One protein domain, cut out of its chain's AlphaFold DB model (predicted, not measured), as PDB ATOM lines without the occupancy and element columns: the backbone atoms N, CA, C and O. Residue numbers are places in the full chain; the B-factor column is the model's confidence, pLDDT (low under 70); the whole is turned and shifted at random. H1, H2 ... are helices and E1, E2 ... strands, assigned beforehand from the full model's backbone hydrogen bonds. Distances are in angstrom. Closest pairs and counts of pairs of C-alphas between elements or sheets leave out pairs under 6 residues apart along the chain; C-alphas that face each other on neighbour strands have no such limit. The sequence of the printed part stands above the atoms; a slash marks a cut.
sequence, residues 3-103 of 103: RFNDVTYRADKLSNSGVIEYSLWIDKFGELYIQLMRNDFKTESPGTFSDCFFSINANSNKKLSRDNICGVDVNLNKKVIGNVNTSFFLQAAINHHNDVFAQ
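What this domain is: This is residues 3 to 103 of the 103 residues of an uncharacterized protein of Photobacterium phosphoreum (UniProt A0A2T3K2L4). A strongly twisted sheet of four antiparallel strands, E1 to E4, has one long helix, H2, packed over one of its faces, and a small separate hairpin, E5 and E6, sits beyond its E4 edge. The short helix H1 follows E4 directly and packs on H2. The printed part has 101 residues, with two named helices and six named strands in the order E1 E2 E3 E4 H1 E5 E6 H2; the class is mixed, helices and strands. The larger sheet runs E1, E2, E3, E4 and the smaller one E5, E6, both antiparallel. The whole is compact and rounded, with a radius of gyration of the C-alphas of 12.7 A and spans of 37 by 30 by 24 A.

Where its parts are: E1, residues 9 to 12, begins with C-alpha 9 at (139.117, 152.613, 155.883). E2, residues 19 to 26, is 23.0 A long, and E3, residues 32 to 38, is 19.1 A. E4 is residues 53 to 55, and H1 is residues 56 to 60. E5 is residues 69 to 72 and E6 is residues 78 to 81. H2, residues 84 to 101, is 25.8 A long and runs from C-alpha 84 at (134.697, 171.261, 146.832) to C-alpha 101 at (128.311, 150.111, 160.061).

How they stand to each other: E1 to E4 form a meander, each strand the antiparallel neighbour of the one before. In the hairpin of E1 and E2, N 11 and O 20 are 2.9 A apart, within hydrogen-bond range. Between E2 and E3, N 33 and O 25 are 2.8 A apart; between E3 and E4, N 34 and O 54 are 2.8 A apart. H2 is on this sheet, in two layers, a helix on one face of a sheet; the closest C-alphas of E1 and H2 are those of Ala 11 and Ala 93, 5.4 A apart. H1 only grazes the sheet, with residues 56 to 59. H1 and H2 touch, H2 with residues 91 to 95 alone, the closest C-alphas being those of Ser 60 and Ile 94 at 6.5 A. The closest C-alphas of E4 and E5 are those of Phe 54 and Gly 71, 4.6 A apart. In the hairpin of E5 and E6, N 79 and O 71 are 2.8 A apart. E6 is apart from E1, E2, E3, E4 and H1. In H1 and H2 every O i to N i+4 pair is within hydrogen-bond range.

The domain as a whole: The C-alphas farthest apart are those of Phe 29 and Glu 44, 38.2 A. The printed part has no cut. The link from E3 to E4, residues 39 to 52, is long. The mean pLDDT of the printed part is 78.6; it is under 70 at residues 15 to 17, 38 to 50, 61 to 68, 82 and 102 to 103.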
ATOM      1  N   ARG A   3     141.503 158.209 168.605       89.81
ATOM      2  CA  ARG A   3     141.237 157.316 167.475       89.81
ATOM      3  C   ARG A   3     140.260 156.233 167.938       89.81
ATOM      4  O   ARG A   3     140.396 155.724 169.051       89.81
ATOM      5  N   PHE A   4     139.245 155.943 167.130       90.75
ATOM      6  CA  PHE A   4     138.231 154.947 167.473       90.75
ATOM      7  C   PHE A   4     138.820 153.533 167.418       90.75
ATOM      8  O   PHE A   4     138.567 152.721 168.302       90.75
ATOM      9  N   ASN A   5     139.652 153.267 166.409       90.12
ATOM     10  CA  ASN A   5     140.442 152.051 166.267       90.12
ATOM     11  C   ASN A   5     141.670 152.296 165.375       90.12
ATOM     12  O   ASN A   5     141.747 153.310 164.684       90.12
ATOM     13  N   ASP A   6     142.608 151.350 165.341       89.25
ATOM     14  CA  ASP A   6     143.826 151.452 164.519       89.25
ATOM     15  C   ASP A   6     143.602 151.129 163.031       89.25
ATOM     16  O   ASP A   6     144.553 150.948 162.270       89.25
ATOM     17  N   VAL A   7     142.342 151.089 162.588       90.62
ATOM     18  CA  VAL A   7     141.971 150.772 161.209       90.62
ATOM     19  C   VAL A   7     141.957 152.044 160.361       90.62
ATOM     20  O   VAL A   7     141.522 153.117 160.794       90.62
ATOM     21  N   THR A   8     142.438 151.912 159.127       90.12
ATOM     22  CA  THR A   8     142.237 152.891 158.058       90.12
ATOM     23  C   THR A   8     141.254 152.297 157.063       90.12
ATOM     24  O   THR A   8     141.474 151.205 156.541       90.12
ATOM     25  N   TYR A   9     140.169 153.014 156.807       91.62
ATOM     26  CA  TYR A   9     139.117 152.613 155.883       91.62
ATOM     27  C   TYR A   9     139.354 153.214 154.504       91.62
ATOM     28  O   TYR A   9     140.046 154.225 154.365       91.62
ATOM     29  N   ARG A  10     138.753 152.592 153.489       90.44
ATOM     30  CA  ARG A  10     138.868 152.989 152.086       90.44
ATOM     31  C   ARG A  10     137.484 153.122 151.481       90.44
ATOM     32  O   ARG A  10     136.743 152.152 151.470       90.44
ATOM     33  N   ALA A  11     137.166 154.309 150.983       89.38
ATOM     34  CA  ALA A  11     135.935 154.576 150.250       89.38
ATOM     35  C   ALA A  11     136.252 154.887 148.786       89.38
ATOM     36  O   ALA A  11     137.188 155.641 148.506       89.38
ATOM     37  N   ASP A  12     135.462 154.359 147.859       87.94
ATOM     38  CA  ASP A  12     135.581 154.718 146.447       87.94
ATOM     39  C   ASP A  12     135.137 156.168 146.219       87.94
ATOM     40  O   ASP A  12     134.156 156.650 146.793       87.94
ATOM     41  N   LYS A  13     135.869 156.898 145.373       83.62
ATOM     42  CA  LYS A  13     135.488 158.262 144.983       83.62
ATOM     43  C   LYS A  13     134.176 158.243 144.198       83.62
ATOM     44  O   LYS A  13     133.964 157.401 143.336       83.62
ATOM     45  N   LEU A  14     133.345 159.265 144.407       79.75
ATOM     46  CA  LEU A  14     132.035 159.366 143.751       79.75
ATOM     47  C   LEU A  14     132.094 159.622 142.236       79.75
ATOM     48  O   LEU A  14     131.148 159.281 141.535       79.75
ATOM     49  N   SER A  15     133.142 160.278 141.730       69.19
ATOM     50  CA  SER A  15     133.162 160.806 140.357       69.19
ATOM     51  C   SER A  15     134.271 160.264 139.457       69.19
ATOM     52  O   SER A  15     134.235 160.544 138.266       69.19
ATOM     53  N   ASN A  16     135.245 159.511 139.980       66.00
ATOM     54  CA  ASN A  16     136.426 159.057 139.236       66.00
ATOM     55  C   ASN A  16     136.981 157.747 139.813       66.00
ATOM     56  O   ASN A  16     136.689 157.400 140.954       66.00
ATOM     57  N   SER A  17     137.863 157.075 139.069       69.31
ATOM     58  CA  SER A  17     138.664 155.969 139.600       69.31
ATOM     59  C   SER A  17     139.625 156.467 140.690       69.31
ATOM     60  O   SER A  17     140.430 157.380 140.494       69.31
ATOM     61  N   GLY A  18     139.515 155.886 141.882       76.75
ATOM     62  CA  GLY A  18     140.406 156.159 143.004       76.75
ATOM     63  C   GLY A  18     139.721 155.975 144.351       76.75
ATOM     64  O   GLY A  18     138.497 155.962 144.442       76.75
ATOM     65  N   VAL A  19     140.540 155.877 145.393       83.31
ATOM     66  CA  VAL A  19     140.089 155.620 146.762       83.31
ATOM     67  C   VAL A  19     140.424 156.796 147.671       83.31
ATOM     68  O   VAL A  19     141.397 157.520 147.449       83.31
ATOM     69  N   ILE A  20     139.600 156.994 148.690       85.62
ATOM     70  CA  ILE A  20     139.808 157.951 149.771       85.62
ATOM     71  C   ILE A  20     140.071 157.151 151.035       85.62
ATOM     72  O   ILE A  20     139.257 156.313 151.429       85.62
ATOM     73  N   GLU A  21     141.197 157.433 151.677       88.56
ATOM     74  CA  GLU A  21     141.533 156.835 152.960       88.56
ATOM     75  C   GLU A  21     141.062 157.725 154.104       88.56
ATOM     76  O   GLU A  21     141.311 158.937 154.121       88.56
ATOM     77  N   TYR A  22     140.405 157.111 155.085       90.56
ATOM     78  CA  TYR A  22     139.917 157.813 156.261       90.56
ATOM     79  C   TYR A  22     140.058 156.987 157.540       90.56
ATOM     80  O   TYR A  22     140.122 155.759 157.520       90.56
ATOM     81  N   SER A  23     140.128 157.680 158.674       91.69
ATOM     82  CA  SER A  23     140.137 157.082 160.012       91.69
ATOM     83  C   SER A  23     138.944 157.566 160.821       91.69
ATOM     84  O   SER A  23     138.471 158.690 160.636       91.69
ATOM     85  N   LEU A  24     138.482 156.717 161.737       93.38
ATOM     86  CA  LEU A  24     137.423 157.055 162.676       93.38
ATOM     87  C   LEU A  24     138.005 157.560 163.990       93.38
ATOM     88  O   LEU A  24     138.989 157.029 164.514       93.38
ATOM     89  N   TRP A  25     137.359 158.581 164.532       93.75
ATOM     90  CA  TRP A  25     137.704 159.222 165.788       93.75
ATOM     91  C   TRP A  25     136.455 159.379 166.635       93.75
ATOM     92  O   TRP A  25     135.352 159.492 166.112       93.75
ATOM     93  N   ILE A  26     136.642 159.397 167.947       93.94
ATOM     94  CA  ILE A  26     135.569 159.625 168.904       93.94
ATOM     95  C   ILE A  26     135.986 160.726 169.874       93.94
ATOM     96  O   ILE A  26     137.151 160.811 170.296       93.94
ATOM     97  N   ASP A  27     135.053 161.609 170.202       91.69
ATOM     98  CA  ASP A  27     135.278 162.612 171.233       91.69
ATOM     99  C   ASP A  27     134.939 162.076 172.636       91.69
ATOM    100  O   ASP A  27     134.640 160.899 172.844       91.69
ATOM    101  N   LYS A  28     135.041 162.952 173.638       89.81
ATOM    102  CA  LYS A  28     134.723 162.609 175.031       89.81
ATOM    103  C   LYS A  28     133.220 162.452 175.297       89.81
ATOM    104  O   LYS A  28     132.860 161.970 176.365       89.81
ATOM    105  N   PHE A  29     132.373 162.897 174.372       89.81
ATOM    106  CA  PHE A  29     130.916 162.835 174.452       89.81
ATOM    107  C   PHE A  29     130.339 161.638 173.682       89.81
ATOM    108  O   PHE A  29     129.141 161.390 173.763       89.81
ATOM    109  N   GLY A  30     131.184 160.879 172.979       90.12
ATOM    110  CA  GLY A  30     130.783 159.710 172.203       90.12
ATOM    111  C   GLY A  30     130.419 160.019 170.749       90.12
ATOM    112  O   GLY A  30     129.985 159.117 170.039       90.12
ATOM    113  N   GLU A  31     130.608 161.255 170.286       91.62
ATOM    114  CA  GLU A  31     130.355 161.622 168.892       91.62
ATOM    115  C   GLU A  31     131.462 161.052 167.995       91.62
ATOM    116  O   GLU A  31     132.653 161.154 168.312       91.62
ATOM    117  N   LEU A  32     131.060 160.451 166.871       93.00
ATOM    118  CA  LEU A  32     131.972 159.880 165.884       93.00
ATOM    119  C   LEU A  32     132.330 160.887 164.793       93.00
ATOM    120  O   LEU A  32     131.485 161.608 164.254       93.00
ATOM    121  N   TYR A  33     133.604 160.870 164.425       92.88
ATOM    122  CA  TYR A  33     134.187 161.755 163.438       92.88
ATOM    123  C   TYR A  33     134.997 160.980 162.406       92.88
ATOM    124  O   TYR A  33     135.661 159.992 162.717       92.88
ATOM    125  N   ILE A  34     135.006 161.500 161.184       92.25
ATOM    126  CA  ILE A  34     135.885 161.080 160.099       92.25
ATOM    127  C   ILE A  34     137.058 162.055 160.020       92.25
ATOM    128  O   ILE A  34     136.860 163.267 159.961       92.25
ATOM    129  N   GLN A  35     138.277 161.527 159.976       90.44
ATOM    130  CA  GLN A  35     139.461 162.263 159.539       90.44
ATOM    131  C   GLN A  35     139.885 161.723 158.175       90.44
ATOM    132  O   GLN A  35     140.138 160.526 158.032       90.44
ATOM    133  N   LEU A  36     139.966 162.599 157.178       87.69
ATOM    134  CA  LEU A  36     140.473 162.249 155.853       87.69
ATOM    135  C   LEU A  36     142.006 162.226 155.913       87.69
ATOM    136  O   LEU A  36     142.609 163.194 156.361       87.69
ATOM    137  N   MET A  37     142.623 161.119 155.502       78.94
ATOM    138  CA  MET A  37     144.058 160.871 155.710       78.94
ATOM    139  C   MET A  37     144.864 161.044 154.425       78.94
ATOM    140  O   MET A  37     145.928 161.662 154.421       78.94
ATOM    141  N   ARG A  38     144.373 160.475 153.319       66.62
ATOM    142  CA  ARG A  38     145.086 160.472 152.043       66.62
ATOM    143  C   ARG A  38     144.125 160.281 150.879       66.62
ATOM    144  O   ARG A  38     143.148 159.542 150.961       66.62
ATOM    145  N   ASN A  39     144.448 160.936 149.774       59.03
ATOM    146  CA  ASN A  39     143.901 160.647 148.458       59.03
ATOM    147  C   ASN A  39     145.060 160.056 147.652       59.03
ATOM    148  O   ASN A  39     145.780 160.788 146.972       59.03
ATOM    149  N   ASP A  40     145.328 158.767 147.856       48.09
ATOM    150  CA  ASP A  40     146.364 158.081 147.091       48.09
ATOM    151  C   ASP A  40     145.825 157.757 145.686       48.09
ATOM    152  O   ASP A  40     144.633 157.510 145.503       48.09
ATOM    153  N   PHE A  41     146.722 157.781 144.700       41.31
ATOM    154  CA  PHE A  41     146.507 157.664 143.246       41.31
ATOM    155  C   PHE A  41     146.156 158.968 142.499       41.31
ATOM    156  O   PHE A  41     145.002 159.379 142.390       41.31
ATOM    157  N   LYS A  42     147.207 159.561 141.904       42.81
ATOM    158  CA  LYS A  42     147.200 160.430 140.707       42.81
ATOM    159  C   LYS A  42     145.995 161.373 140.583       42.81
ATOM    160  O   LYS A  42     145.220 161.284 139.637       42.81
ATOM    161  N   THR A  43     145.862 162.322 141.500       45.00
ATOM    162  CA  THR A  43     145.031 163.504 141.247       45.00
ATOM    163  C   THR A  43     145.935 164.717 141.119       45.00
ATOM    164  O   THR A  43     146.713 164.979 142.033       45.00
ATOM    165  N   GLU A  44     145.796 165.478 140.031       43.56
ATOM    166  CA  GLU A  44     146.507 166.748 139.773       43.56
ATOM    167  C   GLU A  44     146.236 167.830 140.842       43.56
ATOM    168  O   GLU A  44     146.808 168.914 140.819       43.56
ATOM    169  N   SER A  45     145.362 167.547 141.810       45.03
ATOM    170  CA  SER A  45     145.048 168.404 142.949       45.03
ATOM    171  C   SER A  45     144.936 167.552 144.221       45.03
ATOM    172  O   SER A  45     143.829 167.130 144.571       45.03
ATOM    173  N   PRO A  46     146.053 167.227 144.904       49.19
ATOM    174  CA  PRO A  46     145.992 166.593 146.217       49.19
ATOM    175  C   PRO A  46     145.124 167.453 147.143       49.19
ATOM    176  O   PRO A  46     145.321 168.663 147.252       49.19
ATOM    177  N   GLY A  47     144.120 166.843 147.773       49.12
ATOM    178  CA  GLY A  47     143.325 167.534 148.782       49.12
ATOM    179  C   GLY A  47     144.233 167.948 149.937       49.12
ATOM    180  O   GLY A  47     145.018 167.139 150.428       49.12
ATOM    181  N   THR A  48     144.151 169.205 150.367       50.66
ATOM    182  CA  THR A  48     144.822 169.687 151.576       50.66
ATOM    183  C   THR A  48     144.072 169.099 152.767       50.66
ATOM    184  O   THR A  48     143.126 169.704 153.280       50.66
ATOM    185  N   PHE A  49     144.401 167.866 153.151       60.44
ATOM    186  CA  PHE A  49     143.760 167.212 154.287       60.44
ATOM    187  C   PHE A  49     144.308 167.829 155.568       60.44
ATOM    188  O   PHE A  49     145.288 167.395 156.158       60.44
ATOM    189  N   SER A  50     143.689 168.960 155.884       57.81
ATOM    190  CA  SER A  50     143.796 169.694 157.131       57.81
ATOM    191  C   SER A  50     143.557 168.761 158.315       57.81
ATOM    192  O   SER A  50     142.798 167.800 158.193       57.81
ATOM    193  N   ASP A  51     144.174 169.079 159.454       71.75
ATOM    194  CA  ASP A  51     143.985 168.456 160.775       71.75
ATOM    195  C   ASP A  51     142.545 168.634 161.310       71.75
ATOM    196  O   ASP A  51     142.313 169.172 162.395       71.75
ATOM    197  N   CYS A  52     141.562 168.261 160.496       86.31
ATOM    198  CA  CYS A  52     140.142 168.481 160.673       86.31
ATOM    199  C   CYS A  52     139.423 167.137 160.806       86.31
ATOM    200  O   CYS A  52     139.645 166.197 160.042       86.31
ATOM    201  N   PHE A  53     138.500 167.099 161.754       90.06
ATOM    202  CA  PHE A  53     137.613 165.993 162.064       90.06
ATOM    203  C   PHE A  53     136.188 166.391 161.681       90.06
ATOM    204  O   PHE A  53     135.702 167.455 162.067       90.06
ATOM    205  N   PHE A  54     135.497 165.544 160.929       90.75
ATOM    206  CA  PHE A  54     134.143 165.802 160.446       90.75
ATOM    207  C   PHE A  54     133.161 164.915 161.188       90.75
ATOM    208  O   PHE A  54     133.246 163.697 161.077       90.75
ATOM    209  N   SER A  55     132.230 165.509 161.936       90.62
ATOM    210  CA  SER A  55     131.181 164.737 162.613       90.62
ATOM    211  C   SER A  55     130.365 163.975 161.573       90.62
ATOM    212  O   SER A  55     129.917 164.561 160.580       90.62
ATOM    213  N   ILE A  56     130.182 162.675 161.792       89.81
ATOM    214  CA  ILE A  56     129.400 161.829 160.889       89.81
ATOM    215  C   ILE A  56     127.941 162.268 160.940       89.81
ATOM    216  O   ILE A  56     127.350 162.560 159.900       89.81
ATOM    217  N   ASN A  57     127.373 162.428 162.136       85.81
ATOM    218  CA  ASN A  57     125.968 162.794 162.309       85.81
ATOM    219  C   ASN A  57     125.645 164.168 161.707       85.81
ATOM    220  O   ASN A  57     124.655 164.329 160.991       85.81
ATOM    221  N   ALA A  58     126.511 165.161 161.930       81.88
ATOM    222  CA  ALA A  58     126.296 166.522 161.442       81.88
ATOM    223  C   ALA A  58     126.367 166.646 159.912       81.88
ATOM    224  O   ALA A  58     125.884 167.647 159.366       81.88
ATOM    225  N   ASN A  59     126.977 165.666 159.238       77.31
ATOM    226  CA  ASN A  59     127.217 165.673 157.797       77.31
ATOM    227  C   ASN A  59     126.452 164.572 157.034       77.31
ATOM    228  O   ASN A  59     126.304 164.703 155.825       77.31
ATOM    229  N   SER A  60     125.894 163.554 157.703       73.19
ATOM    230  CA  SER A  60     125.203 162.424 157.046       73.19
ATOM    231  C   SER A  60     123.906 162.805 156.338       73.19
ATOM    232  O   SER A  60     123.593 162.260 155.288       73.19
ATOM    233  N   ASN A  61     123.158 163.770 156.880       63.06
ATOM    234  CA  ASN A  61     121.849 164.170 156.345       63.06
ATOM    235  C   ASN A  61     121.900 165.430 155.473       63.06
ATOM    236  O   ASN A  61     120.864 165.970 155.084       63.06
ATOM    237  N   LYS A  62     123.096 165.952 155.194       64.56
ATOM    238  CA  LYS A  62     123.256 167.165 154.396       64.56
ATOM    239  C   LYS A  62     123.669 166.774 152.992       64.56
ATOM    240  O   LYS A  62     124.645 166.058 152.812       64.56
ATOM    241  N   LYS A  63     123.002 167.343 151.984       63.47
ATOM    242  CA  LYS A  63     123.665 167.527 150.690       63.47
ATOM    243  C   LYS A  63     124.853 168.442 150.955       63.47
ATOM    244  O   LYS A  63     124.658 169.641 151.157       63.47
ATOM    245  N   LEU A  64     126.051 167.868 151.043       65.62
ATOM    246  CA  LEU A  64     127.273 168.619 151.291       65.62
ATOM    247  C   LEU A  64     127.487 169.583 150.117       65.62
ATOM    248  O   LEU A  64     127.911 169.188 149.033       65.62
ATOM    249  N   SER A  65     127.102 170.844 150.312       60.09
ATOM    250  CA  SER A  65     127.305 171.911 149.338       60.09
ATOM    251  C   SER A  65     128.726 172.463 149.448       60.09
ATOM    252  O   SER A  65     129.383 172.326 150.482       60.09
ATOM    253  N   ARG A  66     129.189 173.105 148.368       57.69
ATOM    254  CA  ARG A  66     130.563 173.617 148.212       57.69
ATOM    255  C   ARG A  66     131.034 174.532 149.350       57.69
ATOM    256  O   ARG A  66     132.233 174.582 149.602       57.69
ATOM    257  N   ASP A  67     130.108 175.192 150.044       56.12
ATOM    258  CA  ASP A  67     130.425 176.346 150.892       56.12
ATOM    259  C   ASP A  67     130.219 176.105 152.399       56.12
ATOM    260  O   ASP A  67     130.519 176.983 153.200       56.12
ATOM    261  N   ASN A  68     129.727 174.928 152.815       64.81
ATOM    262  CA  ASN A  68     129.212 174.735 154.182       64.81
ATOM    263  C   ASN A  68     129.772 173.520 154.932       64.81
ATOM    264  O   ASN A  68     129.150 173.037 155.885       64.81
ATOM    265  N   ILE A  69     130.944 173.017 154.545       77.31
ATOM    266  CA  ILE A  69     131.574 171.943 155.316       77.31
ATOM    267  C   ILE A  69     132.205 172.515 156.565       77.31
ATOM    268  O   ILE A  69     133.115 173.342 156.511       77.31
ATOM    269  N   CYS A  70     131.724 172.021 157.697       80.75
ATOM    270  CA  CYS A  70     132.262 172.335 159.001       80.75
ATOM    271  C   CYS A  70     132.962 171.093 159.552       80.75
ATOM    272  O   CYS A  70     132.323 170.072 159.818       80.75
ATOM    273  N   GLY A  71     134.280 171.191 159.690       87.06
ATOM    274  CA  GLY A  71     135.074 170.280 160.503       87.06
ATOM    275  C   GLY A  71     135.394 170.918 161.851       87.06
ATOM    276  O   GLY A  71     135.071 172.080 162.106       87.06
ATOM    277  N   VAL A  72     136.067 170.169 162.710       88.44
ATOM    278  CA  VAL A  72     136.674 170.679 163.940       88.44
ATOM    279  C   VAL A  72     138.145 170.300 163.997       88.44
ATOM    280  O   VAL A  72     138.527 169.291 163.421       88.44
ATOM    281  N   ASP A  73     138.981 171.075 164.678       87.00
ATOM    282  CA  ASP A  73     140.347 170.637 164.986       87.00
ATOM    283  C   ASP A  73     140.392 169.673 166.189       87.00
ATOM    284  O   ASP A  73     139.367 169.310 166.773       87.00
ATOM    285  N   VAL A  74     141.600 169.262 166.585       81.56
ATOM    286  CA  VAL A  74     141.824 168.372 167.741       81.56
ATOM    287  C   VAL A  74     141.275 168.932 169.064       81.56
ATOM    288  O   VAL A  74     140.916 168.161 169.958       81.56
ATOM    289  N   ASN A  75     141.160 170.260 169.163       84.31
ATOM    290  CA  ASN A  75     140.641 170.994 170.314       84.31
ATOM    291  C   ASN A  75     139.133 171.284 170.203       84.31
ATOM    292  O   ASN A  75     138.587 171.977 171.057       84.31
ATOM    293  N   LEU A  76     138.453 170.731 169.190       83.69
ATOM    294  CA  LEU A  76     137.031 170.929 168.894       83.69
ATOM    295  C   LEU A  76     136.665 172.343 168.409       83.69
ATOM    296  O   LEU A  76     135.484 172.704 168.397       83.69
ATOM    297  N   ASN A  77     137.637 173.139 167.953       87.88
ATOM    298  CA  ASN A  77     137.336 174.433 167.345       87.88
ATOM    299  C   ASN A  77     136.801 174.230 165.931       87.88
ATOM    300  O   ASN A  77     137.433 173.563 165.110       87.88
ATOM    301  N   LYS A  78     135.652 174.839 165.631       87.56
ATOM    302  CA  LYS A  78     135.024 174.756 164.308       87.56
ATOM    303  C   LYS A  78     135.904 175.397 163.237       87.56
ATOM    304  O   LYS A  78     136.379 176.518 163.400       87.56
ATOM    305  N   LYS A  79     136.043 174.705 162.109       84.69
ATOM    306  CA  LYS A  79     136.729 175.172 160.904       84.69
ATOM    307  C   LYS A  79     135.806 175.017 159.705       84.69
ATOM    308  O   LYS A  79     135.291 173.930 159.444       84.69
ATOM    309  N   VAL A  80     135.590 176.114 158.987       80.81
ATOM    310  CA  VAL A  80     134.883 176.093 157.703       80.81
ATOM    311  C   VAL A  80     135.886 175.725 156.622       80.81
ATOM    312  O   VAL A  80     136.960 176.320 156.541       80.81
ATOM    313  N   ILE A  81     135.543 174.734 155.806       75.94
ATOM    314  CA  ILE A  81     136.402 174.251 154.730       75.94
ATOM    315  C   ILE A  81     135.746 174.584 153.397       75.94
ATOM    316  O   ILE A  81     134.830 173.898 152.952       75.94
ATOM    317  N   GLY A  82     136.249 175.632 152.748       69.00
ATOM    318  CA  GLY A  82     135.834 176.045 151.407       69.00
ATOM    319  C   GLY A  82     136.540 175.245 150.312       69.00
ATOM    320  O   GLY A  82     137.240 175.823 149.486       69.00
ATOM    321  N   ASN A  83     136.429 173.913 150.334       73.25
ATOM    322  CA  ASN A  83     137.015 173.055 149.302       73.25
ATOM    323  C   ASN A  83     136.008 172.006 148.814       73.25
ATOM    324  O   ASN A  83     135.632 171.080 149.533       73.25
ATOM    325  N   VAL A  84     135.635 172.137 147.544       73.06
ATOM    326  CA  VAL A  84     134.697 171.261 146.832       73.06
ATOM    327  C   VAL A  84     135.174 169.809 146.783       73.06
ATOM    328  O   VAL A  84     134.379 168.884 146.888       73.06
ATOM    329  N   ASN A  85     136.475 169.573 146.647       78.00
ATOM    330  CA  ASN A  85     136.989 168.207 146.618       78.00
ATOM    331  C   ASN A  85     136.812 167.547 147.986       78.00
ATOM    332  O   ASN A  85     136.376 166.402 148.061       78.00
ATOM    333  N   THR A  86     137.034 168.295 149.069       80.12
ATOM    334  CA  THR A  86     136.771 167.815 150.429       80.12
ATOM    335  C   THR A  86     135.302 167.444 150.622       80.12
ATOM    336  O   THR A  86     135.033 166.467 151.315       80.12
ATOM    337  N   SER A  87     134.355 168.136 149.973       81.50
ATOM    338  CA  SER A  87     132.933 167.782 150.064       81.50
ATOM    339  C   SER A  87     132.598 166.448 149.438       81.50
ATOM    340  O   SER A  87     131.942 165.622 150.070       81.50
ATOM    341  N   PHE A  88     133.102 166.204 148.234       82.75
ATOM    342  CA  PHE A  88     132.920 164.915 147.583       82.75
ATOM    343  C   PHE A  88     133.656 163.793 148.318       82.75
ATOM    344  O   PHE A  88     133.124 162.689 148.429       82.75
ATOM    345  N   PHE A  89     134.842 164.069 148.863       86.31
ATOM    346  CA  PHE A  89     135.610 163.069 149.599       86.31
ATOM    347  C   PHE A  89     134.961 162.695 150.932       86.31
ATOM    348  O   PHE A  89     134.873 161.516 151.269       86.31
ATOM    349  N   LEU A  90     134.457 163.686 151.665       88.00
ATOM    350  CA  LEU A  90     133.718 163.452 152.898       88.00
ATOM    351  C   LEU A  90     132.422 162.684 152.628       88.00
ATOM    352  O   LEU A  90     132.121 161.744 153.359       88.00
ATOM    353  N   GLN A  91     131.690 163.028 151.563       88.06
ATOM    354  CA  GLN A  91     130.472 162.305 151.195       88.06
ATOM    355  C   GLN A  91     130.756 160.826 150.905       88.06
ATOM    356  O   GLN A  91     130.031 159.965 151.395       88.06
ATOM    357  N   ALA A  92     131.817 160.524 150.152       88.81
ATOM    358  CA  ALA A  92     132.224 159.147 149.879       88.81
ATOM    359  C   ALA A  92     132.543 158.374 151.170       88.81
ATOM    360  O   ALA A  92     132.052 157.265 151.365       88.81
ATOM    361  N   ALA A  93     133.318 158.981 152.075       90.50
ATOM    362  CA  ALA A  93     133.687 158.362 153.347       90.50
ATOM    363  C   ALA A  93     132.472 158.114 154.259       90.50
ATOM    364  O   ALA A  93     132.385 157.061 154.887       90.50
ATOM    365  N   ILE A  94     131.522 159.056 154.312       91.06
ATOM    366  CA  ILE A  94     130.276 158.907 155.078       91.06
ATOM    367  C   ILE A  94     129.402 157.796 154.493       91.06
ATOM    368  O   ILE A  94     128.905 156.969 155.251       91.06
ATOM    369  N   ASN A  95     129.234 157.749 153.167       90.25
ATOM    370  CA  ASN A  95     128.440 156.703 152.519       90.25
ATOM    371  C   ASN A  95     129.021 155.318 152.823       90.25
ATOM    372  O   ASN A  95     128.315 154.468 153.351       90.25
ATOM    373  N   HIS A  96     130.326 155.137 152.607       92.75
ATOM    374  CA  HIS A  96     131.006 153.880 152.915       92.75
ATOM    375  C   HIS A  96     130.899 153.506 154.402       92.75
ATOM    376  O   HIS A  96     130.648 152.351 154.732       92.75
ATOM    377  N   HIS A  97     131.065 154.467 155.321       92.06
ATOM    378  CA  HIS A  97     130.847 154.216 156.745       92.06
ATOM    379  C   HIS A  97     129.430 153.694 157.009       92.06
ATOM    380  O   HIS A  97     129.266 152.690 157.693       92.06
ATOM    381  N   ASN A  98     128.409 154.352 156.467       89.19
ATOM    382  CA  ASN A  98     127.028 153.945 156.700       89.19
ATOM    383  C   ASN A  98     126.750 152.557 156.110       89.19
ATOM    384  O   ASN A  98     126.129 151.743 156.780       89.19
ATOM    385  N   ASP A  99     127.290 152.234 154.937       88.50
ATOM    386  CA  ASP A  99     127.121 150.909 154.327       88.50
ATOM    387  C   ASP A  99     127.778 149.785 155.152       88.50
ATOM    388  O   ASP A  99     127.254 148.673 155.231       88.50
ATOM    389  N   VAL A 100     128.920 150.067 155.792       87.50
ATOM    390  CA  VAL A 100     129.662 149.085 156.603       87.50
ATOM    391  C   VAL A 100     129.104 148.950 158.024       87.50
ATOM    392  O   VAL A 100     129.122 147.851 158.576       87.50
ATOM    393  N   PHE A 101     128.638 150.046 158.630       82.94
ATOM    394  CA  PHE A 101     128.311 150.111 160.061       82.94
ATOM    395  C   PHE A 101     126.814 150.271 160.382       82.94
ATOM    396  O   PHE A 101     126.463 150.197 161.556       82.94
ATOM    397  N   ALA A 102     125.928 150.480 159.401       67.12
ATOM    398  CA  ALA A 102     124.477 150.588 159.630       67.12
ATOM    399  C   ALA A 102     123.728 149.234 159.602       67.12
ATOM    400  O   ALA A 102     122.533 149.214 159.304       67.12
ATOM    401  N   GLN A 103     124.415 148.122 159.896       45.94
ATOM    402  CA  GLN A 103     123.800 146.796 160.074       45.94
ATOM    403  C   GLN A 103     123.316 146.584 161.508       45.94
ATOM    404  O   GLN A 103     124.101 146.868 162.442       45.94
TER     405      GLN A 103